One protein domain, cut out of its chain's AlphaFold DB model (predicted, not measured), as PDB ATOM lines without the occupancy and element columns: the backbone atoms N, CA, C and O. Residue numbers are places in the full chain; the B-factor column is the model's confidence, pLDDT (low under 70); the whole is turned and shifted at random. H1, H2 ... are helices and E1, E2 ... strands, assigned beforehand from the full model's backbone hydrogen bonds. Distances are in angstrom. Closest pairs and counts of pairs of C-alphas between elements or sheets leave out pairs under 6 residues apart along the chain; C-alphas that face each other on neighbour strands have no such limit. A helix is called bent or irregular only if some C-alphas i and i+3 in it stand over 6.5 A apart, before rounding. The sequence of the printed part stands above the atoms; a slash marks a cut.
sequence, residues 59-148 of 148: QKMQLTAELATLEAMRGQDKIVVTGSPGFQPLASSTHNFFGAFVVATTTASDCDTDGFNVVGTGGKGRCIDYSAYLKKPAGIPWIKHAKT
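This is residues 59 to 148 of the 148 residues of the protein "Trypanosomal VSG domain containing protein, putative" of Trypanosoma equiperdum (UniProt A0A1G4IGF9). The domain is an elongated body with a small three-stranded sheet towards one end and, towards the other, a loose pair of helices, long H1 and short H4, which run opposite ways. The short helix H2 packs on the sheet beside its strands, and the long unnamed loop of residues 104 to 124 links E2 to E3. The printed part has 90 residues, with four named helices and three named strands in the order H1 E1 H2 E2 E3 H3 H4. The sheet is mixed, in the order E1 E2 E3, and the class is mixed, helices and strands. The whole is only just compact, close to loose, with a radius of gyration of the C-alphas of 14.6 A and spans of 44 by 26 by 21 A.

H1, residues 59 to 72, starts with C-alpha 59 at (165.961, 131.203, 178.494) and is 19.8 A long from first to last C-alpha. E1 is residues 78 to 80, 6.5 A. H2, residues 90 to 96, measures 10.1 A and is irregular, but only just: C-alphas 92 and 95 are 6.6 A apart. E2, residues 97 to 103, begins with C-alpha 97 at (188.255, 145.683, 181.714) and measures 11.2 A. E3 is residues 125 to 129, 9.8 A, and H3 is residues 131 to 134, 5.5 A. H4, residues 141 to 146, measures 8.7 A and ends with C-alpha 146 at (172.895, 135.088, 186.684).

E1 and E2 are parallel at 5 degrees, with N 79 and O 101 within hydrogen-bond range at 2.8 A. E2 and E3 form a hairpin, antiparallel at 127 degrees, with N 126 and O 100 at 2.8 A. The pairing is staggered: E2 pairs with E3 over residues 97 to 101 and with E1 over residues 101 to 103. E1, H2 and E2 make a strand-helix-strand unit, two parallel neighbour strands with a helix between, whose crossover is left-handed. H2 is on the sheet at a height of 7.5 A, over none of its strands. H2 and H3 only just touch, with 3 pairs of C-alphas within 8 A; the closest C-alphas are those of Asn 96 and Ser 131, 5.2 A apart. H1, which is not on the sheet, is close to H4 but not clearly touching it; their closest C-alphas, of Leu 67 and Ile 143, are 7.1 A apart. These two run opposite ways at a shallow tilt of 34 degrees, only just short of steep. H1 and H3 are apart. In H1 and H4 every O i to N i+4 pair is within hydrogen-bond range; in H2 it is 1 of 3, beside 2 of 4 O i to N i+3 pairs, and H3 is too short for an O i to N i+4 pair.

The two C-alphas farthest apart, of Gln 59 and Gly 83, are 45.6 A apart. The printed part has no cut, and the link from E2 to E3, 21 residues, is long. The mean pLDDT of the printed part is 79.1, and residues 82 to 93 and 114 to 121 are under 70.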
ATOM      1  N   GLN A  59     165.445 129.998 177.832       86.50
ATOM      2  CA  GLN A  59     165.961 131.203 178.494       86.50
ATOM      3  C   GLN A  59     167.279 130.959 179.245       86.50
ATOM      4  O   GLN A  59     168.168 131.806 179.236       86.50
ATOM      5  N   LYS A  60     167.441 129.782 179.864       84.56
ATOM      6  CA  LYS A  60     168.664 129.419 180.598       84.56
ATOM      7  C   LYS A  60     169.871 129.215 179.677       84.56
ATOM      8  O   LYS A  60     170.980 129.638 180.008       84.56
ATOM      9  N   MET A  61     169.663 128.565 178.533       86.44
ATOM     10  CA  MET A  61     170.719 128.331 177.547       86.44
ATOM     11  C   MET A  61     171.153 129.654 176.917       86.44
ATOM     12  O   MET A  61     172.346 129.946 176.866       86.44
ATOM     13  N   GLN A  62     170.183 130.483 176.535       88.44
ATOM     14  CA  GLN A  62     170.436 131.803 175.963       88.44
ATOM     15  C   GLN A  62     171.159 132.711 176.963       88.44
ATOM     16  O   GLN A  62     172.192 133.277 176.628       88.44
ATOM     17  N   LEU A  63     170.728 132.749 178.230       87.69
ATOM     18  CA  LEU A  63     171.432 133.499 179.277       87.69
ATOM     19  C   LEU A  63     172.888 133.038 179.445       87.69
ATOM     20  O   LEU A  63     173.781 133.862 179.613       87.69
ATOM     21  N   THR A  64     173.146 131.731 179.375       88.88
ATOM     22  CA  THR A  64     174.511 131.191 179.471       88.88
ATOM     23  C   THR A  64     175.381 131.643 178.295       88.88
ATOM     24  O   THR A  64     176.525 132.050 178.508       88.88
ATOM     25  N   ALA A  65     174.843 131.614 177.073       89.06
ATOM     26  CA  ALA A  65     175.541 132.061 175.867       89.06
ATOM     27  C   ALA A  65     175.825 133.575 175.885       89.06
ATOM     28  O   ALA A  65     176.944 134.005 175.593       89.06
ATOM     29  N   GLU A  66     174.852 134.381 176.310       89.88
ATOM     30  CA  GLU A  66     175.012 135.831 176.463       89.88
ATOM     31  C   GLU A  66     176.056 136.175 177.534       89.88
ATOM     32  O   GLU A  66     176.919 137.030 177.326       89.88
ATOM     33  N   LEU A  67     176.052 135.467 178.669       91.12
ATOM     34  CA  LEU A  67     177.077 135.642 179.700       91.12
ATOM     35  C   LEU A  67     178.470 135.285 179.177       91.12
ATOM     36  O   LEU A  67     179.405 136.049 179.410       91.12
ATOM     37  N   ALA A  68     178.617 134.179 178.445       90.12
ATOM     38  CA  ALA A  68     179.894 133.805 177.837       90.12
ATOM     39  C   ALA A  68     180.385 134.871 176.843       90.12
ATOM     40  O   ALA A  68     181.569 135.212 176.838       90.12
ATOM     41  N   THR A  69     179.472 135.457 176.064       90.50
ATOM     42  CA  THR A  69     179.771 136.563 175.145       90.50
ATOM     43  C   THR A  69     180.279 137.791 175.901       90.50
ATOM     44  O   THR A  69     181.346 138.313 175.579       90.50
ATOM     45  N   LEU A  70     179.591 138.210 176.971       88.31
ATOM     46  CA  LEU A  70     180.040 139.320 177.820       88.31
ATOM     47  C   LEU A  70     181.411 139.051 178.454       88.31
ATOM     48  O   LEU A  70     182.230 139.963 178.580       88.31
ATOM     49  N   GLU A  71     181.675 137.807 178.859       88.69
ATOM     50  CA  GLU A  71     182.972 137.413 179.406       88.69
ATOM     51  C   GLU A  71     184.085 137.466 178.347       88.69
ATOM     52  O   GLU A  71     185.183 137.933 178.658       88.69
ATOM     53  N   ALA A  72     183.798 137.056 177.108       88.81
ATOM     54  CA  ALA A  72     184.735 137.078 175.986       88.81
ATOM     55  C   ALA A  72     185.046 138.496 175.479       88.81
ATOM     56  O   ALA A  72     186.166 138.758 175.046       88.81
ATOM     57  N   MET A  73     184.084 139.421 175.566       89.25
ATOM     58  CA  MET A  73     184.242 140.824 175.156       89.25
ATOM     59  C   MET A  73     185.210 141.628 176.038       89.25
ATOM     60  O   MET A  73     185.627 142.727 175.663       89.25
ATOM     61  N   ARG A  74     185.595 141.126 177.220       88.88
ATOM     62  CA  ARG A  74     186.538 141.845 178.086       88.88
ATOM     63  C   ARG A  74     187.888 142.058 177.396       88.88
ATOM     64  O   ARG A  74     188.449 141.152 176.791       88.88
ATOM     65  N   GLY A  75     188.423 143.268 177.516       86.06
ATOM     66  CA  GLY A  75     189.694 143.669 176.915       86.06
ATOM     67  C   GLY A  75     189.684 143.838 175.391       86.06
ATOM     68  O   GLY A  75     190.729 144.192 174.838       86.06
ATOM     69  N   GLN A  76     188.552 143.610 174.710       86.00
ATOM     70  CA  GLN A  76     188.463 143.734 173.250       86.00
ATOM     71  C   GLN A  76     188.416 145.198 172.788       86.00
ATOM     72  O   GLN A  76     189.099 145.554 171.831       86.00
ATOM     73  N   ASP A  77     187.719 146.074 173.519       83.00
ATOM     74  CA  ASP A  77     187.533 147.493 173.163       83.00
ATOM     75  C   ASP A  77     188.706 148.402 173.594       83.00
ATOM     76  O   ASP A  77     188.524 149.548 174.023       83.00
ATOM     77  N   LYS A  78     189.938 147.891 173.514       82.50
ATOM     78  CA  LYS A  78     191.140 148.660 173.859       82.50
ATOM     79  C   LYS A  78     191.522 149.618 172.733       82.50
ATOM     80  O   LYS A  78     191.567 149.252 171.561       82.50
ATOM     81  N   ILE A  79     191.885 150.836 173.106       80.88
ATOM     82  CA  ILE A  79     192.357 151.877 172.196       80.88
ATOM     83  C   ILE A  79     193.838 152.100 172.489       80.88
ATOM     84  O   ILE A  79     194.203 152.466 173.605       80.88
ATOM     85  N   VAL A  80     194.698 151.874 171.500       77.31
ATOM     86  CA  VAL A  80     196.146 152.080 171.635       77.31
ATOM     87  C   VAL A  80     196.498 153.441 171.043       77.31
ATOM     88  O   VAL A  80     196.291 153.670 169.853       77.31
ATOM     89  N   VAL A  81     197.017 154.349 171.868       70.62
ATOM     90  CA  VAL A  81     197.559 155.633 171.394       70.62
ATOM     91  C   VAL A  81     198.999 155.412 170.918       70.62
ATOM     92  O   VAL A  81     199.740 154.646 171.527       70.62
ATOM     93  N   THR A  82     199.371 156.037 169.798       60.94
ATOM     94  CA  THR A  82     200.649 155.856 169.080       60.94
ATOM     95  C   THR A  82     201.891 155.966 169.973       60.94
ATOM     96  O   THR A  82     201.976 156.856 170.816       60.94
ATOM     97  N   GLY A  83     202.883 155.106 169.709       58.28
ATOM     98  CA  GLY A  83     204.085 154.903 170.528       58.28
ATOM     99  C   GLY A  83     204.014 153.547 171.236       58.28
ATOM    100  O   GLY A  83     202.974 153.198 171.787       58.28
ATOM    101  N   SER A  84     205.077 152.737 171.176       51.69
ATOM    102  CA  SER A  84     205.074 151.395 171.783       51.69
ATOM    103  C   SER A  84     204.649 151.469 173.258       51.69
ATOM    104  O   SER A  84     205.283 152.211 174.014       51.69
ATOM    105  N   PRO A  85     203.616 150.729 173.702       54.00
ATOM    106  CA  PRO A  85     203.201 150.733 175.100       54.00
ATOM    107  C   PRO A  85     204.324 150.158 175.974       54.00
ATOM    108  O   PRO A  85     204.510 148.948 176.069       54.00
ATOM    109  N   GLY A  86     205.099 151.048 176.603       50.50
ATOM    110  CA  GLY A  86     206.176 150.706 177.536       50.50
ATOM    111  C   GLY A  86     205.683 150.083 178.846       50.50
ATOM    112  O   GLY A  86     206.451 149.408 179.527       50.50
ATOM    113  N   PHE A  87     204.391 150.218 179.180       53.50
ATOM    114  CA  PHE A  87     203.759 149.442 180.249       53.50
ATOM    115  C   PHE A  87     203.543 147.982 179.795       53.50
ATOM    116  O   PHE A  87     202.449 147.537 179.450       53.50
ATOM    117  N   GLN A  88     204.627 147.212 179.862       47.50
ATOM    118  CA  GLN A  88     204.700 145.761 179.668       47.50
ATOM    119  C   GLN A  88     203.729 144.886 180.511       47.50
ATOM    120  O   GLN A  88     203.537 143.738 180.116       47.50
ATOM    121  N   PRO A  89     203.030 145.333 181.585       49.88
ATOM    122  CA  PRO A  89     202.026 144.478 182.238       49.88
ATOM    123  C   PRO A  89     200.667 144.399 181.508       49.88
ATOM    124  O   PRO A  89     199.806 143.617 181.904       49.88
ATOM    125  N   LEU A  90     200.418 145.215 180.475       51.78
ATOM    126  CA  LEU A  90     199.057 145.454 179.960       51.78
ATOM    127  C   LEU A  90     198.436 144.273 179.195       51.78
ATOM    128  O   LEU A  90     197.212 144.138 179.182       51.78
ATOM    129  N   ALA A  91     199.224 143.365 178.612       53.69
ATOM    130  CA  ALA A  91     198.656 142.202 177.920       53.69
ATOM    131  C   ALA A  91     197.858 141.289 178.871       53.69
ATOM    132  O   ALA A  91     196.841 140.731 178.468       53.69
ATOM    133  N   SER A  92     198.263 141.194 180.144       57.28
ATOM    134  CA  SER A  92     197.591 140.341 181.123       57.28
ATOM    135  C   SER A  92     196.574 141.070 181.992       57.28
ATOM    136  O   SER A  92     195.760 140.385 182.579       57.28
ATOM    137  N   SER A  93     196.535 142.402 182.090       69.69
ATOM    138  CA  SER A  93     195.493 143.101 182.875       69.69
ATOM    139  C   SER A  93     194.357 143.677 182.028       69.69
ATOM    140  O   SER A  93     193.274 143.926 182.549       69.69
ATOM    141  N   THR A  94     194.555 143.839 180.715       76.62
ATOM    142  CA  THR A  94     193.524 144.370 179.801       76.62
ATOM    143  C   THR A  94     192.235 143.539 179.796       76.62
ATOM    144  O   THR A  94     191.151 144.106 179.683       76.62
ATOM    145  N   HIS A  95     192.321 142.221 180.008       85.12
ATOM    146  CA  HIS A  95     191.154 141.331 180.108       85.12
ATOM    147  C   HIS A  95     190.298 141.547 181.372       85.12
ATOM    148  O   HIS A  95     189.224 140.951 181.497       85.12
ATOM    149  N   ASN A  96     190.750 142.381 182.313       89.19
ATOM    150  CA  ASN A  96     189.968 142.751 183.491       89.19
ATOM    151  C   ASN A  96     188.924 143.825 183.173       89.19
ATOM    152  O   ASN A  96     187.968 143.987 183.930       89.19
ATOM    153  N   PHE A  97     189.099 144.554 182.069       89.38
ATOM    154  CA  PHE A  97     188.255 145.683 181.714       89.38
ATOM    155  C   PHE A  97     187.137 145.275 180.757       89.38
ATOM    156  O   PHE A  97     187.350 144.523 179.807       89.38
ATOM    157  N   PHE A  98     185.940 145.812 180.979       91.19
ATOM    158  CA  PHE A  98     184.802 145.677 180.069       91.19
ATOM    159  C   PHE A  98     184.316 147.058 179.613       91.19
ATOM    160  O   PHE A  98     183.998 147.893 180.459       91.19
ATOM    161  N   GLY A  99     184.233 147.294 178.302       86.25
ATOM    162  CA  GLY A  99     183.970 148.606 177.694       86.25
ATOM    163  C   GLY A  99     185.236 149.265 177.139       86.25
ATOM    164  O   GLY A  99     186.310 148.673 177.177       86.25
ATOM    165  N   ALA A 100     185.116 150.492 176.628       84.31
ATOM    166  CA  ALA A 100     186.192 151.164 175.897       84.31
ATOM    167  C   ALA A 100     187.208 151.843 176.826       84.31
ATOM    168  O   ALA A 100     186.828 152.656 177.673       84.31
ATOM    169  N   PHE A 101     188.503 151.586 176.633       84.69
ATOM    170  CA  PHE A 101     189.568 152.183 177.448       84.69
ATOM    171  C   PHE A 101     190.866 152.392 176.670       84.69
ATOM    172  O   PHE A 101     191.164 151.666 175.720       84.69
ATOM    173  N   VAL A 102     191.653 153.385 177.090       82.94
ATOM    174  CA  VAL A 102     192.931 153.711 176.459       82.94
ATOM    175  C   VAL A 102     194.097 153.038 177.164       82.94
ATOM    176  O   VAL A 102     194.293 153.172 178.374       82.94
ATOM    177  N   VAL A 103     194.912 152.370 176.359       80.38
ATOM    178  CA  VAL A 103     196.216 151.810 176.705       80.38
ATOM    179  C   VAL A 103     197.272 152.850 176.332       80.38
ATOM    180  O   VAL A 103     197.386 153.232 175.166       80.38
ATOM    181  N   ALA A 104     198.019 153.332 177.327       74.94
ATOM    182  CA  ALA A 104     199.031 154.375 177.168       74.94
ATOM    183  C   ALA A 104     200.425 153.900 177.604       74.94
ATOM    184  O   ALA A 104     200.582 152.885 178.280       74.94
ATOM    185  N   THR A 105     201.447 154.654 177.203       71.88
ATOM    186  CA  THR A 105     202.860 154.298 177.393       71.88
ATOM    187  C   THR A 105     203.369 154.512 178.815       71.88
ATOM    188  O   THR A 105     204.261 153.777 179.227       71.88
ATOM    189  N   THR A 106     202.820 155.486 179.552       71.75
ATOM    190  CA  THR A 106     203.284 155.905 180.891       71.75
ATOM    191  C   THR A 106     202.183 155.915 181.955       71.75
ATOM    192  O   THR A 106     202.440 156.274 183.102       71.75
ATOM    193  N   THR A 107     200.951 155.542 181.605       76.81
ATOM    194  CA  THR A 107     199.796 155.646 182.504       76.81
ATOM    195  C   THR A 107     198.986 154.363 182.448       76.81
ATOM    196  O   THR A 107     198.596 153.916 181.368       76.81
ATOM    197  N   ALA A 108     198.738 153.774 183.618       77.94
ATOM    198  CA  ALA A 108     197.866 152.614 183.739       77.94
ATOM    199  C   ALA A 108     196.441 152.963 183.298       77.94
ATOM    200  O   ALA A 108     195.958 154.061 183.569       77.94
ATOM    201  N   SER A 109     195.781 152.018 182.627       81.31
ATOM    202  CA  SER A 109     194.379 152.154 182.247       81.31
ATOM    203  C   SER A 109     193.477 152.144 183.481       81.31
ATOM    204  O   SER A 109     193.646 151.324 184.380       81.31
ATOM    205  N   ASP A 110     192.505 153.046 183.479       83.25
ATOM    206  CA  ASP A 110     191.544 153.268 184.550       83.25
ATOM    207  C   ASP A 110     190.173 153.614 183.947       83.25
ATOM    208  O   ASP A 110     190.086 154.203 182.866       83.25
ATOM    209  N   CYS A 111     189.096 153.247 184.640       83.88
ATOM    210  CA  CYS A 111     187.717 153.458 184.189       83.88
ATOM    211  C   CYS A 111     187.098 154.769 184.687       83.88
ATOM    212  O   CYS A 111     185.878 154.944 184.644       83.88
ATOM    213  N   ASP A 112     187.929 155.684 185.176       79.38
ATOM    214  CA  ASP A 112     187.533 157.048 185.483       79.38
ATOM    215  C   ASP A 112     187.808 157.943 184.272       79.38
ATOM    216  O   ASP A 112     188.923 157.983 183.766       79.38
ATOM    217  N   THR A 113     186.807 158.660 183.772       73.62
ATOM    218  CA  THR A 113     187.014 159.660 182.721       73.62
ATOM    219  C   THR A 113     185.936 160.737 182.770       73.62
ATOM    220  O   THR A 113     184.734 160.464 182.839       73.62
ATOM    221  N   ASP A 114     186.372 161.991 182.713       69.75
ATOM    222  CA  ASP A 114     185.546 163.185 182.520       69.75
ATOM    223  C   ASP A 114     185.496 163.628 181.039       69.75
ATOM    224  O   ASP A 114     184.579 164.342 180.604       69.75
ATOM    225  N   GLY A 115     186.451 163.145 180.238       63.72
ATOM    226  CA  GLY A 115     186.619 163.430 178.819       63.72
ATOM    227  C   GLY A 115     185.509 162.859 177.931       63.72
ATOM    228  O   GLY A 115     185.064 161.718 178.060       63.72
ATOM    229  N   PHE A 116     185.061 163.658 176.956       62.56
ATOM    230  CA  PHE A 116     184.127 163.192 175.921       62.56
ATOM    231  C   PHE A 116     184.798 162.200 174.960       62.56
ATOM    232  O   PHE A 116     184.218 161.167 174.611       62.56
ATOM    233  N   ASN A 117     186.032 162.510 174.564       67.94
ATOM    234  CA  ASN A 117     186.844 161.670 173.705       67.94
ATOM    235  C   ASN A 117     187.862 160.910 174.557       67.94
ATOM    236  O   ASN A 117     188.860 161.487 174.978       67.94
ATOM    237  N   VAL A 118     187.608 159.623 174.793       65.25
ATOM    238  CA  VAL A 118     188.540 158.770 175.544       65.25
ATOM    239  C   VAL A 118     189.883 158.643 174.827       65.25
ATOM    240  O   VAL A 118     190.893 158.571 175.502       65.25
ATOM    241  N   VAL A 119     189.922 158.737 173.489       65.25
ATOM    242  CA  VAL A 119     191.140 158.577 172.671       65.25
ATOM    243  C   VAL A 119     192.208 159.635 172.986       65.25
ATOM    244  O   VAL A 119     193.394 159.367 172.839       65.25
ATOM    245  N   GLY A 120     191.802 160.833 173.422       64.94
ATOM    246  CA  GLY A 120     192.719 161.955 173.659       64.94
ATOM    247  C   GLY A 120     193.446 161.923 175.006       64.94
ATOM    248  O   GLY A 120     194.411 162.664 175.178       64.94
ATOM    249  N   THR A 121     193.011 161.081 175.948       67.19
ATOM    250  CA  THR A 121     193.546 161.052 177.316       67.19
ATOM    251  C   THR A 121     194.061 159.653 177.635       67.19
ATOM    252  O   THR A 121     193.289 158.733 177.904       67.19
ATOM    253  N   GLY A 122     195.384 159.480 177.590       71.31
ATOM    254  CA  GLY A 122     196.033 158.204 177.888       71.31
ATOM    255  C   GLY A 122     195.659 157.646 179.268       71.31
ATOM    256  O   GLY A 122     195.560 158.395 180.236       71.31
ATOM    257  N   GLY A 123     195.462 156.326 179.359       75.00
ATOM    258  CA  GLY A 123     195.214 155.630 180.628       75.00
ATOM    259  C   GLY A 123     193.803 155.801 181.201       75.00
ATOM    260  O   GLY A 123     193.579 155.511 182.372       75.00
ATOM    261  N   LYS A 124     192.839 156.280 180.412       80.56
ATOM    262  CA  LYS A 124     191.463 156.539 180.864       80.56
ATOM    263  C   LYS A 124     190.448 155.822 179.973       80.56
ATOM    264  O   LYS A 124     190.741 155.481 178.825       80.56
ATOM    265  N   GLY A 125     189.247 155.565 180.485       80.56
ATOM    266  CA  GLY A 125     188.253 154.768 179.773       80.56
ATOM    267  C   GLY A 125     186.849 154.840 180.351       80.56
ATOM    268  O   GLY A 125     186.646 155.158 181.516       80.56
ATOM    269  N   ARG A 126     185.868 154.510 179.511       83.06
ATOM    270  CA  ARG A 126     184.477 154.246 179.898       83.06
ATOM    271  C   ARG A 126     184.293 152.744 179.976       83.06
ATOM    272  O   ARG A 126     183.823 152.100 179.037       83.06
ATOM    273  N   CYS A 127     184.732 152.198 181.092       86.19
ATOM    274  CA  CYS A 127     184.794 150.767 181.295       86.19
ATOM    275  C   CYS A 127     184.339 150.385 182.702       86.19
ATOM    276  O   CYS A 127     183.935 151.217 183.513       86.19
ATOM    277  N   ILE A 128     184.371 149.090 182.984       91.06
ATOM    278  CA  ILE A 128     184.293 148.536 184.329       91.06
ATOM    279  C   ILE A 128     185.587 147.769 184.565       91.06
ATOM    280  O   ILE A 128     185.929 146.909 183.755       91.06
ATOM    281  N   ASP A 129     186.276 148.066 185.664       90.94
ATOM    282  CA  ASP A 129     187.440 147.303 186.108       90.94
ATOM    283  C   ASP A 129     186.995 146.152 187.021       90.94
ATOM    284  O   ASP A 129     186.514 146.359 188.139       90.94
ATOM    285  N   TYR A 130     187.158 144.916 186.547       92.12
ATOM    286  CA  TYR A 130     186.867 143.709 187.316       92.12
ATOM    287  C   TYR A 130     188.090 143.107 188.019       92.12
ATOM    288  O   TYR A 130     187.966 142.041 188.628       92.12
ATOM    289  N   SER A 131     189.249 143.775 188.016       89.00
ATOM    290  CA  SER A 131     190.507 143.264 188.587       89.00
ATOM    291  C   SER A 131     190.356 142.751 190.024       89.00
ATOM    292  O   SER A 131     190.916 141.715 190.384       89.00
ATOM    293  N   ALA A 132     189.576 143.445 190.860       90.12
ATOM    294  CA  ALA A 132     189.346 143.061 192.255       90.12
ATOM    295  C   ALA A 132     188.447 141.819 192.423       90.12
ATOM    296  O   ALA A 132     188.477 141.174 193.473       90.12
ATOM    297  N   TYR A 133     187.638 141.491 191.416       91.50
ATOM    298  CA  TYR A 133     186.682 140.382 191.440       91.50
ATOM    299  C   TYR A 133     187.247 139.122 190.795       91.50
ATOM    300  O   TYR A 133     187.022 138.031 191.306       91.50
ATOM    301  N   LEU A 134     188.030 139.266 189.723       88.44
ATOM    302  CA  LEU A 134     188.645 138.136 189.018       88.44
ATOM    303  C   LEU A 134     189.700 137.407 189.864       88.44
ATOM    304  O   LEU A 134     189.965 136.233 189.641       88.44
ATOM    305  N   LYS A 135     190.251 138.069 190.889       87.69
ATOM    306  CA  LYS A 135     191.154 137.454 191.877       87.69
ATOM    307  C   LYS A 135     190.428 136.649 192.963       87.69
ATOM    308  O   LYS A 135     191.081 135.987 193.764       87.69
ATOM    309  N   LYS A 136     189.098 136.746 193.055       89.62
ATOM    310  CA  LYS A 136     188.305 136.103 194.112       89.62
ATOM    311  C   LYS A 136     187.652 134.828 193.573       89.62
ATOM    312  O   LYS A 136     187.079 134.878 192.489       89.62
ATOM    313  N   PRO A 137     187.579 133.738 194.362       84.00
ATOM    314  CA  PRO A 137     186.841 132.530 193.972       84.00
ATOM    315  C   PRO A 137     185.361 132.794 193.661       84.00
ATOM    316  O   PRO A 137     184.753 132.115 192.845       84.00
ATOM    317  N   ALA A 138     184.770 133.806 194.307       85.69
ATOM    318  CA  ALA A 138     183.389 134.213 194.065       85.69
ATOM    319  C   ALA A 138     183.170 134.881 192.692       85.69
ATOM    320  O   ALA A 138     182.019 135.014 192.276       85.69
ATOM    321  N   GLY A 139     184.239 135.308 192.012       89.12
ATOM    322  CA  GLY A 139     184.176 136.001 190.732       89.12
ATOM    323  C   GLY A 139     183.390 137.313 190.788       89.12
ATOM    324  O   GLY A 139     183.319 137.996 191.814       89.12
ATOM    325  N   ILE A 140     182.799 137.675 189.648       91.88
ATOM    326  CA  ILE A 140     181.974 138.873 189.488       91.88
ATOM    327  C   ILE A 140     180.555 138.576 190.023       91.88
ATOM    328  O   ILE A 140     179.876 137.715 189.459       91.88
ATOM    329  N   PRO A 141     180.060 139.282 191.065       91.88
ATOM    330  CA  PRO A 141     178.832 138.896 191.771       91.88
ATOM    331  C   PRO A 141     177.580 138.784 190.895       91.88
ATOM    332  O   PRO A 141     176.805 137.847 191.058       91.88
ATOM    333  N   TRP A 142     177.385 139.709 189.949       90.50
ATOM    334  CA  TRP A 142     176.206 139.691 189.080       90.50
ATOM    335  C   TRP A 142     176.256 138.555 188.047       90.50
ATOM    336  O   TRP A 142     175.221 137.965 187.760       90.50
ATOM    337  N   ILE A 143     177.449 138.192 187.552       88.88
ATOM    338  CA  ILE A 143     177.632 137.023 186.673       88.88
ATOM    339  C   ILE A 143     177.345 135.749 187.459       88.88
ATOM    340  O   ILE A 143     176.630 134.880 186.976       88.88
ATOM    341  N   LYS A 144     177.875 135.649 188.685       87.69
ATOM    342  CA  LYS A 144     177.607 134.509 189.566       87.69
ATOM    343  C   LYS A 144     176.108 134.349 189.802       87.69
ATOM    344  O   LYS A 144     175.604 133.249 189.640       87.69
ATOM    345  N   HIS A 145     175.417 135.437 190.140       88.25
ATOM    346  CA  HIS A 145     173.976 135.412 190.369       88.25
ATOM    347  C   HIS A 145     173.203 134.956 189.126       88.25
ATOM    348  O   HIS A 145     172.344 134.097 189.251       88.25
ATOM    349  N   ALA A 146     173.556 135.455 187.937       85.94
ATOM    350  CA  ALA A 146     172.895 135.088 186.684       85.94
ATOM    351  C   ALA A 146     173.133 133.627 186.245       85.94
ATOM    352  O   ALA A 146     172.374 133.105 185.436       85.94
ATOM    353  N   LYS A 147     174.181 132.966 186.756       80.94
ATOM    354  CA  LYS A 147     174.470 131.543 186.496       80.94
ATOM    355  C   LYS A 147     173.712 130.585 187.438       80.94
ATOM    356  O   LYS A 147     173.743 129.379 187.192       80.94
ATOM    357  N   THR A 148     173.084 131.101 188.498       72.50
ATOM    358  CA  THR A 148     172.293 130.338 189.492       72.50
ATOM    359  C   THR A 148     170.822 130.327 189.124       72.50
ATOM    360  O   THR A 148     170.230 129.228 189.178       72.50
TER     361      THR A 148